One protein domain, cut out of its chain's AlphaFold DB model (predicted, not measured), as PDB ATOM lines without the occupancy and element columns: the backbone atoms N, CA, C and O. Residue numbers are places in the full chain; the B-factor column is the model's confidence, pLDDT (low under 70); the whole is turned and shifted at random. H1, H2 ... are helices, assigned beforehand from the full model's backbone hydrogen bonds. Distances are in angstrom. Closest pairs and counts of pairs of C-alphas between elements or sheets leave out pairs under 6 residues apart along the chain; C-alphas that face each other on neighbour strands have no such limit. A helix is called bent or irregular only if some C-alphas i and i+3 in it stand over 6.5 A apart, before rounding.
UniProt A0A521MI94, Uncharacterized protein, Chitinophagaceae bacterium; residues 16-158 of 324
ATOM      1  N   PHE A  16      22.423 -47.488  22.610       78.94
ATOM      2  CA  PHE A  16      21.014 -47.599  22.252       78.94
ATOM      3  C   PHE A  16      20.907 -48.165  20.836       78.94
ATOM      4  O   PHE A  16      20.890 -47.402  19.878       78.94
ATOM      5  N   GLU A  17      20.856 -49.490  20.681       82.06
ATOM      6  CA  GLU A  17      20.693 -50.142  19.366       82.06
ATOM      7  C   GLU A  17      19.465 -49.617  18.612       82.06
ATOM      8  O   GLU A  17      19.537 -49.317  17.425       82.06
ATOM      9  N   SER A  18      18.385 -49.320  19.338       77.44
ATOM     10  CA  SER A  18      17.171 -48.690  18.804       77.44
ATOM     11  C   SER A  18      17.377 -47.324  18.129       77.44
ATOM     12  O   SER A  18      16.486 -46.869  17.415       77.44
ATOM     13  N   SER A  19      18.523 -46.662  18.337       79.38
ATOM     14  CA  SER A  19      18.854 -45.381  17.692       79.38
ATOM     15  C   SER A  19      19.404 -45.518  16.270       79.38
ATOM     16  O   SER A  19      19.392 -44.537  15.530       79.38
ATOM     17  N   HIS A  20      19.891 -46.700  15.882       83.81
ATOM     18  CA  HIS A  20      20.545 -46.916  14.586       83.81
ATOM     19  C   HIS A  20      20.165 -48.235  13.897       83.81
ATOM     20  O   HIS A  20      20.449 -48.384  12.711       83.81
ATOM     21  N   ASP A  21      19.497 -49.158  14.591       90.31
ATOM     22  CA  ASP A  21      18.926 -50.378  14.022       90.31
ATOM     23  C   ASP A  21      17.390 -50.320  14.061       90.31
ATOM     24  O   ASP A  21      16.738 -50.430  15.105       90.31
ATOM     25  N   GLU A  22      16.799 -50.143  12.881       90.50
ATOM     26  CA  GLU A  22      15.351 -50.101  12.702       90.50
ATOM     27  C   GLU A  22      14.674 -51.454  12.964       90.50
ATOM     28  O   GLU A  22      13.561 -51.486  13.497       90.50
ATOM     29  N   SER A  23      15.347 -52.563  12.649       92.56
ATOM     30  CA  SER A  23      14.825 -53.907  12.907       92.56
ATOM     31  C   SER A  23      14.769 -54.165  14.407       92.56
ATOM     32  O   SER A  23      13.731 -54.593  14.915       92.56
ATOM     33  N   TYR A  24      15.841 -53.822  15.129       91.12
ATOM     34  CA  TYR A  24      15.862 -53.882  16.590       91.12
ATOM     35  C   TYR A  24      14.757 -53.016  17.194       91.12
ATOM     36  O   TYR A  24      13.984 -53.484  18.028       91.12
ATOM     37  N   ARG A  25      14.628 -51.765  16.733       90.56
ATOM     38  CA  ARG A  25      13.588 -50.840  17.204       90.56
ATOM     39  C   ARG A  25      12.184 -51.416  17.016       90.56
ATOM     40  O   ARG A  25      11.372 -51.309  17.932       90.56
ATOM     41  N   LYS A  26      11.900 -52.037  15.867       91.94
ATOM     42  CA  LYS A  26      10.602 -52.669  15.601       91.94
ATOM     43  C   LYS A  26      10.349 -53.850  16.541       91.94
ATOM     44  O   LYS A  26       9.291 -53.918  17.153       91.94
ATOM     45  N   ILE A  27      11.324 -54.747  16.689       92.88
ATOM     46  CA  ILE A  27      11.214 -55.918  17.575       92.88
ATOM     47  C   ILE A  27      11.007 -55.479  19.030       92.88
ATOM     48  O   ILE A  27      10.153 -56.027  19.728       92.88
ATOM     49  N   LEU A  28      11.750 -54.462  19.475       93.06
ATOM     50  CA  LEU A  28      11.598 -53.869  20.798       93.06
ATOM     51  C   LEU A  28      10.196 -53.288  20.991       93.06
ATOM     52  O   LEU A  28       9.572 -53.559  22.013       93.06
ATOM     53  N   PHE A  29       9.700 -52.515  20.022       91.88
ATOM     54  CA  PHE A  29       8.366 -51.922  20.085       91.88
ATOM     55  C   PHE A  29       7.273 -52.995  20.163       91.88
ATOM     56  O   PHE A  29       6.401 -52.908  21.023       91.88
ATOM     57  N   ASP A  30       7.358 -54.041  19.335       91.88
ATOM     58  CA  ASP A  30       6.394 -55.147  19.323       91.88
ATOM     59  C   ASP A  30       6.385 -55.892  20.676       91.88
ATOM     60  O   ASP A  30       5.326 -56.157  21.252       91.88
ATOM     61  N   ALA A  31       7.564 -56.184  21.238       91.25
ATOM     62  CA  ALA A  31       7.673 -56.863  22.527       91.25
ATOM     63  C   ALA A  31       7.225 -55.990  23.710       91.25
ATOM     64  O   ALA A  31       6.544 -56.471  24.622       91.25
ATOM     65  N   ALA A  32       7.591 -54.708  23.697       93.62
ATOM     66  CA  ALA A  32       7.172 -53.740  24.698       93.62
ATOM     67  C   ALA A  32       5.668 -53.465  24.626       93.62
ATOM     68  O   ALA A  32       5.044 -53.273  25.669       93.62
ATOM     69  N   GLY A  33       5.077 -53.511  23.429       94.44
ATOM     70  CA  GLY A  33       3.655 -53.275  23.198       94.44
ATOM     71  C   GLY A  33       2.768 -54.205  24.011       94.44
ATOM     72  O   GLY A  33       1.818 -53.750  24.638       94.44
ATOM     73  N   ILE A  34       3.137 -55.481  24.136       92.88
ATOM     74  CA  ILE A  34       2.379 -56.429  24.964       92.88
ATOM     75  C   ILE A  34       2.337 -55.976  26.433       92.88
ATOM     76  O   ILE A  34       1.287 -56.023  27.074       92.88
ATOM     77  N   LYS A  35       3.466 -55.500  26.972       94.50
ATOM     78  CA  LYS A  35       3.539 -54.984  28.348       94.50
ATOM     79  C   LYS A  35       2.860 -53.623  28.486       94.50
ATOM     80  O   LYS A  35       2.268 -53.349  29.523       94.50
ATOM     81  N   ALA A  36       2.922 -52.785  27.455       96.81
ATOM     82  CA  ALA A  36       2.281 -51.475  27.426       96.81
ATOM     83  C   ALA A  36       0.752 -51.588  27.431       96.81
ATOM     84  O   ALA A  36       0.101 -50.860  28.176       96.81
ATOM     85  N   LEU A  37       0.183 -52.536  26.681       96.94
ATOM     86  CA  LEU A  37      -1.251 -52.834  26.722       96.94
ATOM     87  C   LEU A  37      -1.678 -53.337  28.100       96.94
ATOM     88  O   LEU A  37      -2.698 -52.899  28.620       96.94
ATOM     89  N   HIS A  38      -0.868 -54.191  28.728       95.62
ATOM     90  CA  HIS A  38      -1.143 -54.668  30.081       95.62
ATOM     91  C   HIS A  38      -1.033 -53.550  31.134       95.62
ATOM     92  O   HIS A  38      -1.827 -53.467  32.068       95.62
ATOM     93  N   HIS A  39      -0.082 -52.631  30.960       97.62
ATOM     94  CA  HIS A  39       0.015 -51.431  31.786       97.62
ATOM     95  C   HIS A  39      -1.208 -50.522  31.619       97.62
ATOM     96  O   HIS A  39      -1.754 -50.037  32.607       97.62
ATOM     97  N   ALA A  40      -1.668 -50.326  30.381       97.75
ATOM     98  CA  ALA A  40      -2.885 -49.579  30.094       97.75
ATOM     99  C   ALA A  40      -4.130 -50.263  30.681       97.75
ATOM    100  O   ALA A  40      -5.009 -49.583  31.206       97.75
ATOM    101  N   GLU A  41      -4.190 -51.596  30.664       97.06
ATOM    102  CA  GLU A  41      -5.247 -52.350  31.340       97.06
ATOM    103  C   GLU A  41      -5.249 -52.095  32.845       97.06
ATOM    104  O   GLU A  41      -6.305 -51.812  33.406       97.06
ATOM    105  N   ALA A  42      -4.080 -52.106  33.488       96.69
ATOM    106  CA  ALA A  42      -3.971 -51.769  34.903       96.69
ATOM    107  C   ALA A  42      -4.398 -50.315  35.187       96.69
ATOM    108  O   ALA A  42      -5.104 -50.063  36.159       96.69
ATOM    109  N   LEU A  43      -4.024 -49.364  34.322       97.19
ATOM    110  CA  LEU A  43      -4.395 -47.950  34.444       97.19
ATOM    111  C   LEU A  43      -5.908 -47.723  34.349       97.19
ATOM    112  O   LEU A  43      -6.474 -47.017  35.180       97.19
ATOM    113  N   PHE A  44      -6.560 -48.303  33.340       97.88
ATOM    114  CA  PHE A  44      -7.947 -47.988  32.976       97.88
ATOM    115  C   PHE A  44      -8.963 -49.063  33.380       97.88
ATOM    116  O   PHE A  44     -10.162 -48.877  33.192       97.88
ATOM    117  N   GLY A  45      -8.513 -50.202  33.913       97.00
ATOM    118  CA  GLY A  45      -9.382 -51.322  34.283       97.00
ATOM    119  C   GLY A  45     -10.085 -51.966  33.083       97.00
ATOM    120  O   GLY A  45     -11.147 -52.570  33.235       97.00
ATOM    121  N   ARG A  46      -9.522 -51.807  31.879       96.56
ATOM    122  CA  ARG A  46     -10.086 -52.274  30.609       96.56
ATOM    123  C   ARG A  46      -9.026 -52.995  29.786       96.56
ATOM    124  O   ARG A  46      -7.929 -52.486  29.606       96.56
ATOM    125  N   LYS A  47      -9.398 -54.131  29.200       96.19
ATOM    126  CA  LYS A  47      -8.553 -54.858  28.246       96.19
ATOM    127  C   LYS A  47      -8.459 -54.133  26.910       96.19
ATOM    128  O   LYS A  47      -9.479 -53.693  26.383       96.19
ATOM    129  N   PHE A  48      -7.251 -54.107  26.358       96.69
ATOM    130  CA  PHE A  48      -6.963 -53.646  25.004       96.69
ATOM    131  C   PHE A  48      -6.361 -54.802  24.210       96.69
ATOM    132  O   PHE A  48      -5.392 -55.427  24.639       96.69
ATOM    133  N   SER A  49      -6.960 -55.107  23.066       92.69
ATOM    134  CA  SER A  49      -6.546 -56.215  22.203       92.69
ATOM    135  C   SER A  49      -5.371 -55.857  21.290       92.69
ATOM    136  O   SER A  49      -4.614 -56.744  20.894       92.69
ATOM    137  N   ALA A  50      -5.208 -54.569  20.983       94.56
ATOM    138  CA  ALA A  50      -4.181 -54.048  20.093       94.56
ATOM    139  C   ALA A  50      -3.782 -52.610  20.463       94.56
ATOM    140  O   ALA A  50      -4.515 -51.895  21.153       94.56
ATOM    141  N   THR A  51      -2.618 -52.186  19.971       93.56
ATOM    142  CA  THR A  51      -2.075 -50.830  20.146       93.56
ATOM    143  C   THR A  51      -3.015 -49.763  19.591       93.56
ATOM    144  O   THR A  51      -3.203 -48.720  20.213       93.56
ATOM    145  N   GLU A  52      -3.641 -50.045  18.450       95.06
ATOM    146  CA  GLU A  52      -4.587 -49.163  17.772       95.06
ATOM    147  C   GLU A  52      -5.840 -48.931  18.626       95.06
ATOM    148  O   GLU A  52      -6.269 -47.792  18.775       95.06
ATOM    149  N   GLU A  53      -6.371 -49.977  19.276       97.25
ATOM    150  CA  GLU A  53      -7.535 -49.852  20.168       97.25
ATOM    151  C   GLU A  53      -7.230 -48.930  21.359       97.25
ATOM    152  O   GLU A  53      -8.059 -48.104  21.748       97.25
ATOM    153  N   LEU A  54      -6.030 -49.046  21.937       96.81
ATOM    154  CA  LEU A  54      -5.603 -48.156  23.014       96.81
ATOM    155  C   LEU A  54      -5.475 -46.709  22.524       96.81
ATOM    156  O   LEU A  54      -5.903 -45.789  23.219       96.81
ATOM    157  N   HIS A  55      -4.893 -46.499  21.342       94.12
ATOM    158  CA  HIS A  55      -4.740 -45.163  20.765       94.12
ATOM    159  C   HIS A  55      -6.096 -44.498  20.493       94.12
ATOM    160  O   HIS A  55      -6.310 -43.354  20.901       94.12
ATOM    161  N   GLU A  56      -7.044 -45.231  19.903       96.00
ATOM    162  CA  GLU A  56      -8.411 -44.758  19.668       96.00
ATOM    163  C   GLU A  56      -9.121 -44.395  20.974       96.00
ATOM    164  O   GLU A  56      -9.732 -43.331  21.070       96.00
ATOM    165  N   PHE A  57      -9.005 -45.241  22.003       97.31
ATOM    166  CA  PHE A  57      -9.572 -44.969  23.322       97.31
ATOM    167  C   PHE A  57      -9.006 -43.684  23.937       97.31
ATOM    168  O   PHE A  57      -9.767 -42.822  24.378       97.31
ATOM    169  N   LEU A  58      -7.679 -43.530  23.929       96.31
ATOM    170  CA  LEU A  58      -7.002 -42.360  24.492       96.31
ATOM    171  C   LEU A  58      -7.317 -41.068  23.724       96.31
ATOM    172  O   LEU A  58      -7.393 -40.004  24.333       96.31
ATOM    173  N   SER A  59      -7.563 -41.166  22.417       93.62
ATOM    174  CA  SER A  59      -7.925 -40.030  21.558       93.62
ATOM    175  C   SER A  59      -9.316 -39.451  21.858       93.62
ATOM    176  O   SER A  59      -9.659 -38.382  21.357       93.62
ATOM    177  N   THR A  60     -10.140 -40.135  22.660       95.25
ATOM    178  CA  THR A  60     -11.465 -39.625  23.059       95.25
ATOM    179  C   THR A  60     -11.402 -38.561  24.156       95.25
ATOM    180  O   THR A  60     -12.373 -37.826  24.349       95.25
ATOM    181  N   PHE A  61     -10.275 -38.457  24.867       95.19
ATOM    182  CA  PHE A  61     -10.115 -37.525  25.975       95.19
ATOM    183  C   PHE A  61      -9.690 -36.144  25.485       95.19
ATOM    184  O   PHE A  61      -8.700 -35.991  24.775       95.19
ATOM    185  N   SER A  62     -10.429 -35.122  25.908       91.25
ATOM    186  CA  SER A  62     -10.198 -33.727  25.501       91.25
ATOM    187  C   SER A  62      -9.550 -32.868  26.591       91.25
ATOM    188  O   SER A  62      -9.047 -31.783  26.298       91.25
ATOM    189  N   ASP A  63      -9.521 -33.354  27.833       94.69
ATOM    190  CA  ASP A  63      -8.886 -32.686  28.965       94.69
ATOM    191  C   ASP A  63      -8.308 -33.699  29.974       94.69
ATOM    192  O   ASP A  63      -8.591 -34.899  29.929       94.69
ATOM    193  N   ALA A  64      -7.449 -33.211  30.874       95.81
ATOM    194  CA  ALA A  64      -6.757 -34.049  31.851       95.81
ATOM    195  C   ALA A  64      -7.702 -34.645  32.912       95.81
ATOM    196  O   ALA A  64      -7.439 -35.738  33.409       95.81
ATOM    197  N   GLU A  65      -8.805 -33.969  33.242       96.62
ATOM    198  CA  GLU A  65      -9.760 -34.442  34.250       96.62
ATOM    199  C   GLU A  65     -10.535 -35.663  33.753       96.62
ATOM    200  O   GLU A  65     -10.760 -36.606  34.511       96.62
ATOM    201  N   GLN A  66     -10.875 -35.704  32.461       97.12
ATOM    202  CA  GLN A  66     -11.496 -36.874  31.838       97.12
ATOM    203  C   GLN A  66     -10.593 -38.110  31.925       97.12
ATOM    204  O   GLN A  66     -11.074 -39.198  32.241       97.12
ATOM    205  N   ILE A  67      -9.282 -37.942  31.715       96.56
ATOM    206  CA  ILE A  67      -8.304 -39.028  31.872       96.56
ATOM    207  C   ILE A  67      -8.285 -39.496  33.325       96.56
ATOM    208  O   ILE A  67      -8.432 -40.687  33.584       96.56
ATOM    209  N   VAL A  68      -8.157 -38.571  34.282       97.00
ATOM    210  CA  VAL A  68      -8.108 -38.894  35.719       97.00
ATOM    211  C   VAL A  68      -9.386 -39.582  36.205       97.00
ATOM    212  O   VAL A  68      -9.321 -40.462  37.069       97.00
ATOM    213  N   ALA A  69     -10.541 -39.206  35.658       97.00
ATOM    214  CA  ALA A  69     -11.822 -39.846  35.938       97.00
ATOM    215  C   ALA A  69     -11.917 -41.266  35.354       97.00
ATOM    216  O   ALA A  69     -12.601 -42.109  35.931       97.00
ATOM    217  N   ALA A  70     -11.227 -41.537  34.244       97.12
ATOM    218  CA  ALA A  70     -11.193 -42.848  33.601       97.12
ATOM    219  C   ALA A  70     -10.189 -43.831  34.235       97.12
ATOM    220  O   ALA A  70     -10.254 -45.026  33.950       97.12
ATOM    221  N   LEU A  71      -9.264 -43.362  35.083       97.31
ATOM    222  CA  LEU A  71      -8.289 -44.227  35.757       97.31
ATOM    223  C   LEU A  71      -8.970 -45.140  36.785       97.31
ATOM    224  O   LEU A  71      -9.557 -44.665  37.759       97.31
ATOM    225  N   ALA A  72      -8.802 -46.449  36.613       97.62
ATOM    226  CA  ALA A  72      -9.175 -47.454  37.602       97.62
ATOM    227  C   ALA A  72      -8.124 -47.560  38.718       97.62
ATOM    228  O   ALA A  72      -8.482 -47.623  39.894       97.62
ATOM    229  N   ASP A  73      -6.835 -47.523  38.363       96.06
ATOM    230  CA  ASP A  73      -5.724 -47.512  39.316       96.06
ATOM    231  C   ASP A  73      -4.819 -46.298  39.082       96.06
ATOM    232  O   ASP A  73      -3.914 -46.291  38.245       96.06
ATOM    233  N   ARG A  74      -5.047 -45.251  39.878       93.44
ATOM    234  CA  ARG A  74      -4.258 -44.012  39.823       93.44
ATOM    235  C   ARG A  74      -2.793 -44.221  40.199       93.44
ATOM    236  O   ARG A  74      -1.960 -43.438  39.762       93.44
ATOM    237  N   SER A  75      -2.468 -45.256  40.978       93.25
ATOM    238  CA  SER A  75      -1.085 -45.527  41.394       93.25
ATOM    239  C   SER A  75      -0.199 -46.005  40.240       93.25
ATOM    240  O   SER A  75       1.026 -45.947  40.337       93.25
ATOM    241  N   ARG A  76      -0.811 -46.446  39.133       95.44
ATOM    242  CA  ARG A  76      -0.112 -46.865  37.913       95.44
ATOM    243  C   ARG A  76       0.239 -45.699  36.996       95.44
ATOM    244  O   ARG A  76       1.041 -45.887  36.087       95.44
ATOM    245  N   LEU A  77      -0.314 -44.506  37.229       95.19
ATOM    246  CA  LEU A  77       0.061 -43.307  36.488       95.19
ATOM    247  C   LEU A  77       1.203 -42.602  37.219       95.19
ATOM    248  O   LEU A  77       0.987 -41.944  38.233       95.19
ATOM    249  N   LEU A  78       2.417 -42.731  36.687       95.12
ATOM    250  CA  LEU A  78       3.615 -42.137  37.269       95.12
ATOM    251  C   LEU A  78       4.415 -41.407  36.192       95.12
ATOM    252  O   LEU A  78       4.974 -42.027  35.296       95.12
ATOM    253  N   PHE A  79       4.515 -40.086  36.296       94.31
ATOM    254  CA  PHE A  79       5.395 -39.314  35.414       94.31
ATOM    255  C   PHE A  79       6.809 -39.234  35.978       94.31
ATOM    256  O   PHE A  79       7.783 -39.474  35.257       94.31
ATOM    257  N   ASP A  80       6.893 -38.922  37.271       94.25
ATOM    258  CA  ASP A  80       8.122 -38.739  38.029       94.25
ATOM    259  C   ASP A  80       7.804 -38.837  39.534       94.25
ATOM    260  O   ASP A  80       6.822 -38.257  40.001       94.25
ATOM    261  N   THR A  81       8.606 -39.585  40.291       93.38
ATOM    262  CA  THR A  81       8.445 -39.770  41.743       93.38
ATOM    263  C   THR A  81       8.616 -38.484  42.544       93.38
ATOM    264  O   THR A  81       8.066 -38.383  43.638       93.38
ATOM    265  N   ASP A  82       9.337 -37.501  42.005       94.06
ATOM    266  CA  ASP A  82       9.588 -36.227  42.684       94.06
ATOM    267  C   ASP A  82       8.484 -35.197  42.408       94.06
ATOM    268  O   ASP A  82       8.488 -34.086  42.951       94.06
ATOM    269  N   TRP A  83       7.525 -35.520  41.534       94.50
ATOM    270  CA  TRP A  83       6.442 -34.607  41.204       94.50
ATOM    271  C   TRP A  83       5.352 -34.630  42.271       94.50
ATOM    272  O   TRP A  83       4.762 -35.656  42.598       94.50
ATOM    273  N   THR A  84       5.043 -33.439  42.773       92.31
ATOM    274  CA  THR A  84       3.952 -33.194  43.714       92.31
ATOM    275  C   THR A  84       2.714 -32.651  42.999       92.31
ATOM    276  O   THR A  84       2.822 -32.064  41.923       92.31
ATOM    277  N   GLY A  85       1.553 -32.743  43.647       92.81
ATOM    278  CA  GLY A  85       0.274 -32.258  43.117       92.81
ATOM    279  C   GLY A  85      -0.612 -33.393  42.614       92.81
ATOM    280  O   GLY A  85      -0.203 -34.554  42.604       92.81
ATOM    281  N   ASP A  86      -1.843 -33.057  42.236       95.00
ATOM    282  CA  ASP A  86      -2.806 -34.031  41.721       95.00
ATOM    283  C   ASP A  86      -2.457 -34.531  40.307       95.00
ATOM    284  O   ASP A  86      -1.639 -33.956  39.586       95.00
ATOM    285  N   ALA A  87      -3.094 -35.635  39.913       94.19
ATOM    286  CA  ALA A  87      -2.827 -36.301  38.645       94.19
ATOM    287  C   ALA A  87      -3.114 -35.408  37.424       94.19
ATOM    288  O   ALA A  87      -2.350 -35.447  36.463       94.19
ATOM    289  N   ALA A  88      -4.158 -34.574  37.461       96.00
ATOM    290  CA  ALA A  88      -4.498 -33.689  36.348       96.00
ATOM    291  C   ALA A  88      -3.401 -32.633  36.142       96.00
ATOM    292  O   ALA A  88      -2.909 -32.440  35.030       96.00
ATOM    293  N   SER A  89      -2.937 -32.026  37.234       96.44
ATOM    294  CA  SER A  89      -1.820 -31.082  37.242       96.44
ATOM    295  C   SER A  89      -0.528 -31.720  36.729       96.44
ATOM    296  O   SER A  89       0.208 -31.095  35.962       96.44
ATOM    297  N   GLN A  90      -0.256 -32.975  37.101       95.69
ATOM    298  CA  GLN A  90       0.909 -33.710  36.603       95.69
ATOM    299  C   GLN A  90       0.806 -34.036  35.108       95.69
ATOM    300  O   GLN A  90       1.794 -33.871  34.396       95.69
ATOM    301  N   ILE A  91      -0.371 -34.413  34.601       95.38
ATOM    302  CA  ILE A  91      -0.598 -34.610  33.159       95.38
ATOM    303  C   ILE A  91      -0.322 -33.306  32.401       95.38
ATOM    304  O   ILE A  91       0.415 -33.306  31.417       95.38
ATOM    305  N   LEU A  92      -0.856 -32.176  32.873       94.81
ATOM    306  CA  LEU A  92      -0.634 -30.870  32.247       94.81
ATOM    307  C   LEU A  92       0.839 -30.443  32.301       94.81
ATOM    308  O   LEU A  92       1.359 -29.876  31.338       94.81
ATOM    309  N   ARG A  93       1.536 -30.747  33.401       95.38
ATOM    310  CA  ARG A  93       2.985 -30.549  33.498       95.38
ATOM    311  C   ARG A  93       3.733 -31.413  32.484       95.38
ATOM    312  O   ARG A  93       4.582 -30.889  31.774       95.38
ATOM    313  N   ALA A  94       3.387 -32.693  32.356       93.50
ATOM    314  CA  ALA A  94       3.990 -33.583  31.369       93.50
ATOM    315  C   ALA A  94       3.755 -33.094  29.933       93.50
ATOM    316  O   ALA A  94       4.682 -33.112  29.128       93.50
ATOM    317  N   MET A  95       2.559 -32.583  29.622       93.12
ATOM    318  CA  MET A  95       2.270 -31.935  28.337       93.12
ATOM    319  C   MET A  95       3.186 -30.749  28.066       93.12
ATOM    320  O   MET A  95       3.696 -30.603  26.958       93.12
ATOM    321  N   LYS A  96       3.426 -29.909  29.073       93.06
ATOM    322  CA  LYS A  96       4.327 -28.764  28.943       93.06
ATOM    323  C   LYS A  96       5.783 -29.198  28.749       93.06
ATOM    324  O   LYS A  96       6.462 -28.645  27.887       93.06
ATOM    325  N   ASP A  97       6.246 -30.156  29.546       91.94
ATOM    326  CA  ASP A  97       7.657 -30.546  29.606       91.94
ATOM    327  C   ASP A  97       8.049 -31.467  28.433       91.94
ATOM    328  O   ASP A  97       9.158 -31.362  27.908       91.94
ATOM    329  N   PHE A  98       7.136 -32.333  27.976       89.50
ATOM    330  CA  PHE A  98       7.420 -33.377  26.981       89.50
ATOM    331  C   PHE A  98       6.569 -33.298  25.704       89.50
ATOM    332  O   PHE A  98       6.923 -33.941  24.715       89.50
ATOM    333  N   GLY A  99       5.496 -32.500  25.668       87.81
ATOM    334  CA  GLY A  99       4.636 -32.329  24.485       87.81
ATOM    335  C   GLY A  99       5.377 -31.969  23.188       87.81
ATOM    336  O   GLY A  99       5.063 -32.549  22.148       87.81
ATOM    337  N   PRO A 100       6.437 -31.131  23.206       88.19
ATOM    338  CA  PRO A 100       7.246 -30.877  22.010       88.19
ATOM    339  C   PRO A 100       7.928 -32.119  21.412       88.19
ATOM    340  O   PRO A 100       8.308 -32.096  20.245       88.19
ATOM    341  N   ILE A 101       8.107 -33.184  22.202       82.62
ATOM    342  CA  ILE A 101       8.771 -34.429  21.797       82.62
ATOM    343  C   ILE A 101       7.740 -35.476  21.362       82.62
ATOM    344  O   ILE A 101       7.934 -36.138  20.346       82.62
ATOM    345  N   VAL A 102       6.658 -35.637  22.130       81.06
ATOM    346  CA  VAL A 102       5.679 -36.728  21.937       81.06
ATOM    347  C   VAL A 102       4.393 -36.297  21.226       81.06
ATOM    348  O   VAL A 102       3.559 -37.133  20.892       81.06
ATOM    349  N   GLY A 103       4.235 -34.999  20.974       80.69
ATOM    350  CA  GLY A 103       3.023 -34.392  20.435       80.69
ATOM    351  C   GLY A 103       2.199 -33.676  21.508       80.69
ATOM    352  O   GLY A 103       2.198 -34.043  22.681       80.69
ATOM    353  N   ASN A 104       1.464 -32.645  21.086       82.00
ATOM    354  CA  ASN A 104       0.657 -31.791  21.967       82.00
ATOM    355  C   ASN A 104      -0.767 -32.330  22.214       82.00
ATOM    356  O   ASN A 104      -1.676 -31.556  22.502       82.00
ATOM    357  N   ASP A 105      -0.956 -33.645  22.116       89.81
ATOM    358  CA  ASP A 105      -2.220 -34.319  22.411       89.81
ATOM    359  C   ASP A 105      -2.129 -35.108  23.729       89.81
ATOM    360  O   ASP A 105      -1.131 -35.787  23.994       89.81
ATOM    361  N   LEU A 106      -3.171 -35.012  24.559       90.25
ATOM    362  CA  LEU A 106      -3.209 -35.634  25.886       90.25
ATOM    363  C   LEU A 106      -3.220 -37.164  25.801       90.25
ATOM    364  O   LEU A 106      -2.544 -37.828  26.591       90.25
ATOM    365  N   GLY A 107      -3.942 -37.721  24.827       92.25
ATOM    366  CA  GLY A 107      -3.970 -39.158  24.584       92.25
ATOM    367  C   GLY A 107      -2.587 -39.685  24.202       92.25
ATOM    368  O   GLY A 107      -2.099 -40.647  24.801       92.25
ATOM    369  N   ASN A 108      -1.899 -38.991  23.293       90.62
ATOM    370  CA  ASN A 108      -0.525 -39.310  22.894       90.62
ATOM    371  C   ASN A 108       0.473 -39.239  24.058       90.62
ATOM    372  O   ASN A 108       1.416 -40.035  24.095       90.62
ATOM    373  N   MET A 109       0.278 -38.342  25.028       92.88
ATOM    374  CA  MET A 109       1.115 -38.296  26.231       92.88
ATOM    375  C   MET A 109       0.982 -39.566  27.066       92.88
ATOM    376  O   MET A 109       1.989 -40.188  27.400       92.88
ATOM    377  N   ILE A 110      -0.250 -39.981  27.373       95.12
ATOM    378  CA  ILE A 110      -0.495 -41.204  28.149       95.12
ATOM    379  C   ILE A 110      -0.010 -42.432  27.382       95.12
ATOM    380  O   ILE A 110       0.682 -43.280  27.944       95.12
ATOM    381  N   PHE A 111      -0.293 -42.490  26.080       94.44
ATOM    382  CA  PHE A 111       0.207 -43.542  25.203       94.44
ATOM    383  C   PHE A 111       1.737 -43.643  25.271       94.44
ATOM    384  O   PHE A 111       2.290 -44.725  25.471       94.44
ATOM    385  N   SER A 112       2.425 -42.502  25.173       91.19
ATOM    386  CA  SER A 112       3.884 -42.419  25.235       91.19
ATOM    387  C   SER A 112       4.440 -42.810  26.603       91.19
ATOM    388  O   SER A 112       5.511 -43.411  26.657       91.19
ATOM    389  N   GLN A 113       3.728 -42.539  27.703       92.19
ATOM    390  CA  GLN A 113       4.118 -43.053  29.020       92.19
ATOM    391  C   GLN A 113       4.030 -44.580  29.068       92.19
ATOM    392  O   GLN A 113       5.004 -45.227  29.456       92.19
ATOM    393  N   CYS A 114       2.924 -45.169  28.604       94.88
ATOM    394  CA  CYS A 114       2.758 -46.623  28.570       94.88
ATOM    395  C   CYS A 114       3.833 -47.295  27.705       94.88
ATOM    396  O   CYS A 114       4.560 -48.174  28.170       94.88
ATOM    397  N   PHE A 115       3.967 -46.868  26.450       94.00
ATOM    398  CA  PHE A 115       4.877 -47.497  25.494       94.00
ATOM    399  C   PHE A 115       6.336 -47.141  25.747       94.00
ATOM    400  O   PHE A 115       7.192 -48.025  25.735       94.00
ATOM    401  N   GLY A 116       6.641 -45.871  25.998       92.19
ATOM    402  CA  GLY A 116       8.010 -45.399  26.176       92.19
ATOM    403  C   GLY A 116       8.676 -46.031  27.393       92.19
ATOM    404  O   GLY A 116       9.797 -46.533  27.289       92.19
ATOM    405  N   ARG A 117       7.979 -46.086  28.533       94.31
ATOM    406  CA  ARG A 117       8.528 -46.671  29.764       94.31
ATOM    407  C   ARG A 117       8.638 -48.193  29.689       94.31
ATOM    408  O   ARG A 117       9.666 -48.736  30.090       94.31
ATOM    409  N   MET A 118       7.652 -48.881  29.104       96.12
ATOM    410  CA  MET A 118       7.747 -50.332  28.881       96.12
ATOM    411  C   MET A 118       8.829 -50.694  27.864       96.12
ATOM    412  O   MET A 118       9.498 -51.715  28.027       96.12
ATOM    413  N   SER A 119       9.063 -49.845  26.860       94.12
ATOM    414  CA  SER A 119      10.173 -50.014  25.917       94.12
ATOM    415  C   SER A 119      11.517 -49.875  26.620       94.12
ATOM    416  O   SER A 119      12.369 -50.737  26.450       94.12
ATOM    417  N   GLN A 120      11.694 -48.863  27.476       92.94
ATOM    418  CA  GLN A 120      12.923 -48.698  28.263       92.94
ATOM    419  C   GLN A 120      13.176 -49.897  29.188       92.94
ATOM    420  O   GLN A 120      14.280 -50.440  29.202       92.94
ATOM    421  N   ALA A 121      12.151 -50.345  29.919       94.44
ATOM    422  CA  ALA A 121      12.253 -51.502  30.807       94.44
ATOM    423  C   ALA A 121      12.560 -52.802  30.040       94.44
ATOM    424  O   ALA A 121      13.316 -53.647  30.522       94.44
ATOM    425  N   THR A 122      11.998 -52.969  28.842       93.12
ATOM    426  CA  THR A 122      12.253 -54.138  27.987       93.12
ATOM    427  C   THR A 122      13.664 -54.101  27.404       93.12
ATOM    428  O   THR A 122      14.386 -55.089  27.515       93.12
ATOM    429  N   ASP A 123      14.090 -52.952  26.875       92.81
ATOM    430  CA  ASP A 123      15.412 -52.752  26.274       92.81
ATOM    431  C   ASP A 123      16.533 -53.033  27.280       92.81
ATOM    432  O   ASP A 123      17.446 -53.815  27.008       92.81
ATOM    433  N   VAL A 124      16.439 -52.459  28.488       92.06
ATOM    434  CA  VAL A 124      17.446 -52.694  29.532       92.06
ATOM    435  C   VAL A 124      17.463 -54.156  29.980       92.06
ATOM    436  O   VAL A 124      18.538 -54.707  30.205       92.06
ATOM    437  N   SER A 125      16.301 -54.819  30.039       90.31
ATOM    438  CA  SER A 125      16.219 -56.244  30.382       90.31
ATOM    439  C   SER A 125      16.957 -57.104  29.361       90.31
ATOM    440  O   SER A 125      17.793 -57.920  29.739       90.31
ATOM    441  N   TRP A 126      16.687 -56.907  28.068       90.50
ATOM    442  CA  TRP A 126      17.314 -57.675  26.990       90.50
ATOM    443  C   TRP A 126      18.825 -57.485  26.953       90.50
ATOM    444  O   TRP A 126      19.572 -58.462  26.899       90.50
ATOM    445  N   LYS A 127      19.277 -56.237  27.070       90.06
ATOM    446  CA  LYS A 127      20.699 -55.896  27.137       90.06
ATOM    447  C   LYS A 127      21.389 -56.561  28.317       90.06
ATOM    448  O   LYS A 127      22.406 -57.227  28.132       90.06
ATOM    449  N   SER A 128      20.817 -56.446  29.512       89.94
ATOM    450  CA  SER A 128      21.358 -57.099  30.701       89.94
ATOM    451  C   SER A 128      21.408 -58.617  30.536       89.94
ATOM    452  O   SER A 128      22.456 -59.210  30.780       89.94
ATOM    453  N   SER A 129      20.336 -59.241  30.040       87.12
ATOM    454  CA  SER A 129      20.301 -60.686  29.798       87.12
ATOM    455  C   SER A 129      21.333 -61.144  28.765       87.12
ATOM    456  O   SER A 129      21.958 -62.181  28.974       87.12
ATOM    457  N   SER A 130      21.577 -60.370  27.701       87.62
ATOM    458  CA  SER A 130      22.576 -60.705  26.670       87.62
ATOM    459  C   SER A 130      24.006 -60.814  27.218       87.62
ATOM    460  O   SER A 130      24.824 -61.556  26.679       87.62
ATOM    461  N   LEU A 131      24.290 -60.119  28.325       87.06
ATOM    462  CA  LEU A 131      25.573 -60.149  29.026       87.06
ATOM    463  C   LEU A 131      25.560 -61.033  30.284       87.06
ATOM    464  O   LEU A 131      26.526 -61.022  31.045       87.06
ATOM    465  N   GLY A 132      24.466 -61.758  30.553       82.44
ATOM    466  CA  GLY A 132      24.286 -62.509  31.803       82.44
ATOM    467  C   GLY A 132      24.235 -61.622  33.057       82.44
ATOM    468  O   GLY A 132      24.505 -62.089  34.163       82.44
ATOM    469  N   GLY A 133      23.939 -60.333  32.886       83.94
ATOM    470  CA  GLY A 133      23.846 -59.339  33.945       83.94
ATOM    471  C   GLY A 133      22.411 -59.064  34.391       83.94
ATOM    472  O   GLY A 133      21.453 -59.708  33.965       83.94
ATOM    473  N   VAL A 134      22.268 -58.049  35.243       85.69
ATOM    474  CA  VAL A 134      20.978 -57.505  35.693       85.69
ATOM    475  C   VAL A 134      20.892 -56.016  35.349       85.69
ATOM    476  O   VAL A 134      21.939 -55.369  35.239       85.69
ATOM    477  N   PRO A 135      19.689 -55.455  35.141       89.56
ATOM    478  CA  PRO A 135      19.529 -54.019  34.932       89.56
ATOM    479  C   PRO A 135      20.062 -53.205  36.111       89.56
ATOM    480  O   PRO A 135      19.724 -53.478  37.261       89.56
ATOM    481  N   LEU A 136      20.877 -52.189  35.818       88.06
ATOM    482  CA  LEU A 136      21.282 -51.167  36.782       88.06
ATOM    483  C   LEU A 136      20.438 -49.918  36.528       88.06
ATOM    484  O   LEU A 136      20.630 -49.234  35.522       88.06
ATOM    485  N   ILE A 137      19.488 -49.647  37.417       89.81
ATOM    486  CA  ILE A 137      18.533 -48.547  37.283       89.81
ATOM    487  C   ILE A 137      18.554 -47.754  38.586       89.81
ATOM    488  O   ILE A 137      18.105 -48.245  39.612       89.81
ATOM    489  N   ASP A 138      19.083 -46.536  38.521       85.62
ATOM    490  CA  ASP A 138      19.214 -45.640  39.681       85.62
ATOM    491  C   ASP A 138      18.075 -44.606  39.754       85.62
ATOM    492  O   ASP A 138      17.811 -44.003  40.785       85.62
ATOM    493  N   ALA A 139      17.347 -44.406  38.649       91.56
ATOM    494  CA  ALA A 139      16.220 -43.480  38.603       91.56
ATOM    495  C   ALA A 139      14.963 -44.127  39.226       91.56
ATOM    496  O   ALA A 139      14.455 -45.090  38.637       91.56
ATOM    497  N   PRO A 140      14.401 -43.596  40.335       91.69
ATOM    498  CA  PRO A 140      13.287 -44.231  41.051       91.69
ATOM    499  C   PRO A 140      12.046 -44.456  40.181       91.69
ATOM    500  O   PRO A 140      11.448 -45.531  40.187       91.69
ATOM    501  N   THR A 141      11.708 -43.479  39.339       94.44
ATOM    502  CA  THR A 141      10.618 -43.600  38.363       94.44
ATOM    503  C   THR A 141      10.834 -44.769  37.402       94.44
ATOM    504  O   THR A 141       9.937 -45.583  37.183       94.44
ATOM    505  N   SER A 142      12.037 -44.892  36.835       94.94
ATOM    506  CA  SER A 142      12.363 -45.981  35.909       94.94
ATOM    507  C   SER A 142      12.400 -47.336  36.619       94.94
ATOM    508  O   SER A 142      11.997 -48.338  36.030       94.94
ATOM    509  N   TRP A 143      12.836 -47.372  37.883       93.38
ATOM    510  CA  TRP A 143      12.808 -48.571  38.720       93.38
ATOM    511  C   TRP A 143      11.379 -49.072  38.941       93.38
ATOM    512  O   TRP A 143      11.100 -50.259  38.764       93.38
ATOM    513  N   GLN A 144      10.443 -48.164  39.227       94.38
ATOM    514  CA  GLN A 144       9.035 -48.517  39.394       94.38
ATOM    515  C   GLN A 144       8.435 -49.112  38.112       94.38
ATOM    516  O   GLN A 144       7.783 -50.157  38.151       94.38
ATOM    517  N   TYR A 145       8.716 -48.504  36.958       96.06
ATOM    518  CA  TYR A 145       8.287 -49.035  35.664       96.06
ATOM    519  C   TYR A 145       8.917 -50.391  35.327       96.06
ATOM    520  O   TYR A 145       8.258 -51.252  34.739       96.06
ATOM    521  N   TYR A 146      10.170 -50.610  35.722       94.44
ATOM    522  CA  TYR A 146      10.819 -51.909  35.599       94.44
ATOM    523  C   TYR A 146      10.130 -52.974  36.464       94.44
ATOM    524  O   TYR A 146       9.813 -54.049  35.954       94.44
ATOM    525  N   ASN A 147       9.800 -52.660  37.722       92.56
ATOM    526  CA  ASN A 147       9.038 -53.554  38.599       92.56
ATOM    527  C   ASN A 147       7.660 -53.899  38.016       92.56
ATOM    528  O   ASN A 147       7.287 -55.070  37.996       92.56
ATOM    529  N   TRP A 148       6.929 -52.923  37.471       94.75
ATOM    530  CA  TRP A 148       5.663 -53.181  36.774       94.75
ATOM    531  C   TRP A 148       5.844 -54.064  35.536       94.75
ATOM    532  O   TRP A 148       5.090 -55.010  35.338       94.75
ATOM    533  N   SER A 149       6.887 -53.835  34.736       92.81
ATOM    534  CA  SER A 149       7.231 -54.713  33.609       92.81
ATOM    535  C   SER A 149       7.509 -56.156  34.056       92.81
ATOM    536  O   SER A 149       7.122 -57.098  33.355       92.81
ATOM    537  N   LEU A 150       8.161 -56.352  35.208       89.19
ATOM    538  CA  LEU A 150       8.375 -57.678  35.793       89.19
ATOM    539  C   LEU A 150       7.061 -58.311  36.265       89.19
ATOM    540  O   LEU A 150       6.844 -59.483  35.979       89.19
ATOM    541  N   GLU A 151       6.171 -57.552  36.914       89.94
ATOM    542  CA  GLU A 151       4.824 -58.014  37.297       89.94
ATOM    543  C   GLU A 151       4.052 -58.527  36.079       89.94
ATOM    544  O   GLU A 151       3.603 -59.670  36.060       89.94
ATOM    545  N   TYR A 152       3.996 -57.733  35.011       90.38
ATOM    546  CA  TYR A 152       3.270 -58.098  33.792       90.38
ATOM    547  C   TYR A 152       3.902 -59.283  33.056       90.38
ATOM    548  O   TYR A 152       3.223 -60.011  32.334       90.38
ATOM    549  N   SER A 153       5.208 -59.496  33.226       84.56
ATOM    550  CA  SER A 153       5.879 -60.688  32.699       84.56
ATOM    551  C   SER A 153       5.530 -61.924  33.534       84.56
ATOM    552  O   SER A 153       5.195 -62.958  32.967       84.56
ATOM    553  N   ALA A 154       5.542 -61.793  34.863       81.25
ATOM    554  CA  ALA A 154       5.245 -62.855  35.822       81.25
ATOM    555  C   ALA A 154       3.790 -63.352  35.758       81.25
ATOM    556  O   ALA A 154       3.520 -64.534  35.961       81.25
ATOM    557  N   GLU A 155       2.842 -62.462  35.461       79.88
ATOM    558  CA  GLU A 155       1.434 -62.828  35.258       79.88
ATOM    559  C   GLU A 155       1.214 -63.626  33.965       79.88
ATOM    560  O   GLU A 155       0.312 -64.461  33.892       79.88
ATOM    561  N   ARG A 156       2.053 -63.398  32.946       72.06
ATOM    562  CA  ARG A 156       1.979 -64.108  31.661       72.06
ATOM    563  C   ARG A 156       2.746 -65.423  31.662       72.06
ATOM    564  O   ARG A 156       2.319 -66.367  31.002       72.06
ATOM    565  N   ASP A 157       3.871 -65.467  32.365       68.62
ATOM    566  CA  ASP A 157       4.741 -66.629  32.460       68.62
ATOM    567  C   ASP A 157       5.081 -66.920  33.925       68.62
ATOM    568  O   ASP A 157       6.092 -66.468  34.465       68.62
ATOM    569  N   ALA A 158       4.225 -67.718  34.564       61.00
ATOM    570  CA  ALA A 158       4.383 -68.114  35.960       61.00
ATOM    571  C   ALA A 158       5.608 -69.016  36.212       61.00
ATOM    572  O   ALA A 158       5.870 -69.383  37.359       61.00
TER     573      ALA A 158
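AT A GLANCE: This is residues 16 to 158 of the 324 residues of an uncharacterized protein of Chitinophagaceae bacterium (UniProt A0A521MI94). Long helix H5 forms the core; H1 and H6 cross it, H2 and H4 pack on its start, and H3 packs on H4. The 143 printed residues include six named helices in order H1 to H6: all helix. It is compact, radius of gyration of the C-alphas 15.1 A, spans 44 by 32 by 32 A.

IN THESE COORDINATES: H5, residues 106 to 130, runs 36.0 A from C-alpha 106 at (-3.209, -35.634, 25.886). H1 spans residues 22 to 44, H2 residues 51 to 58, H3 residues 64 to 70, H4 residues 87 to 102, irregular with C-alphas 97 and 100 7.6 A apart, and H6 residues 140 to 156, with C-alpha 156 at (1.979, -64.108, 31.661).

HOW THE PARTS SIT: H5 touches H1 with residues 114 to 123 alone, at a steep tilt of 58 degrees, closest C-alphas Ala 32 and Ser 119, 4.9 A. Every O i to N i+4 pair is within hydrogen-bond range in H2, H3 and H5.

THE WHOLE: The printed part has no cut, the link H3 to H4 is long, and pLDDT is under 70 at residues 157, 158.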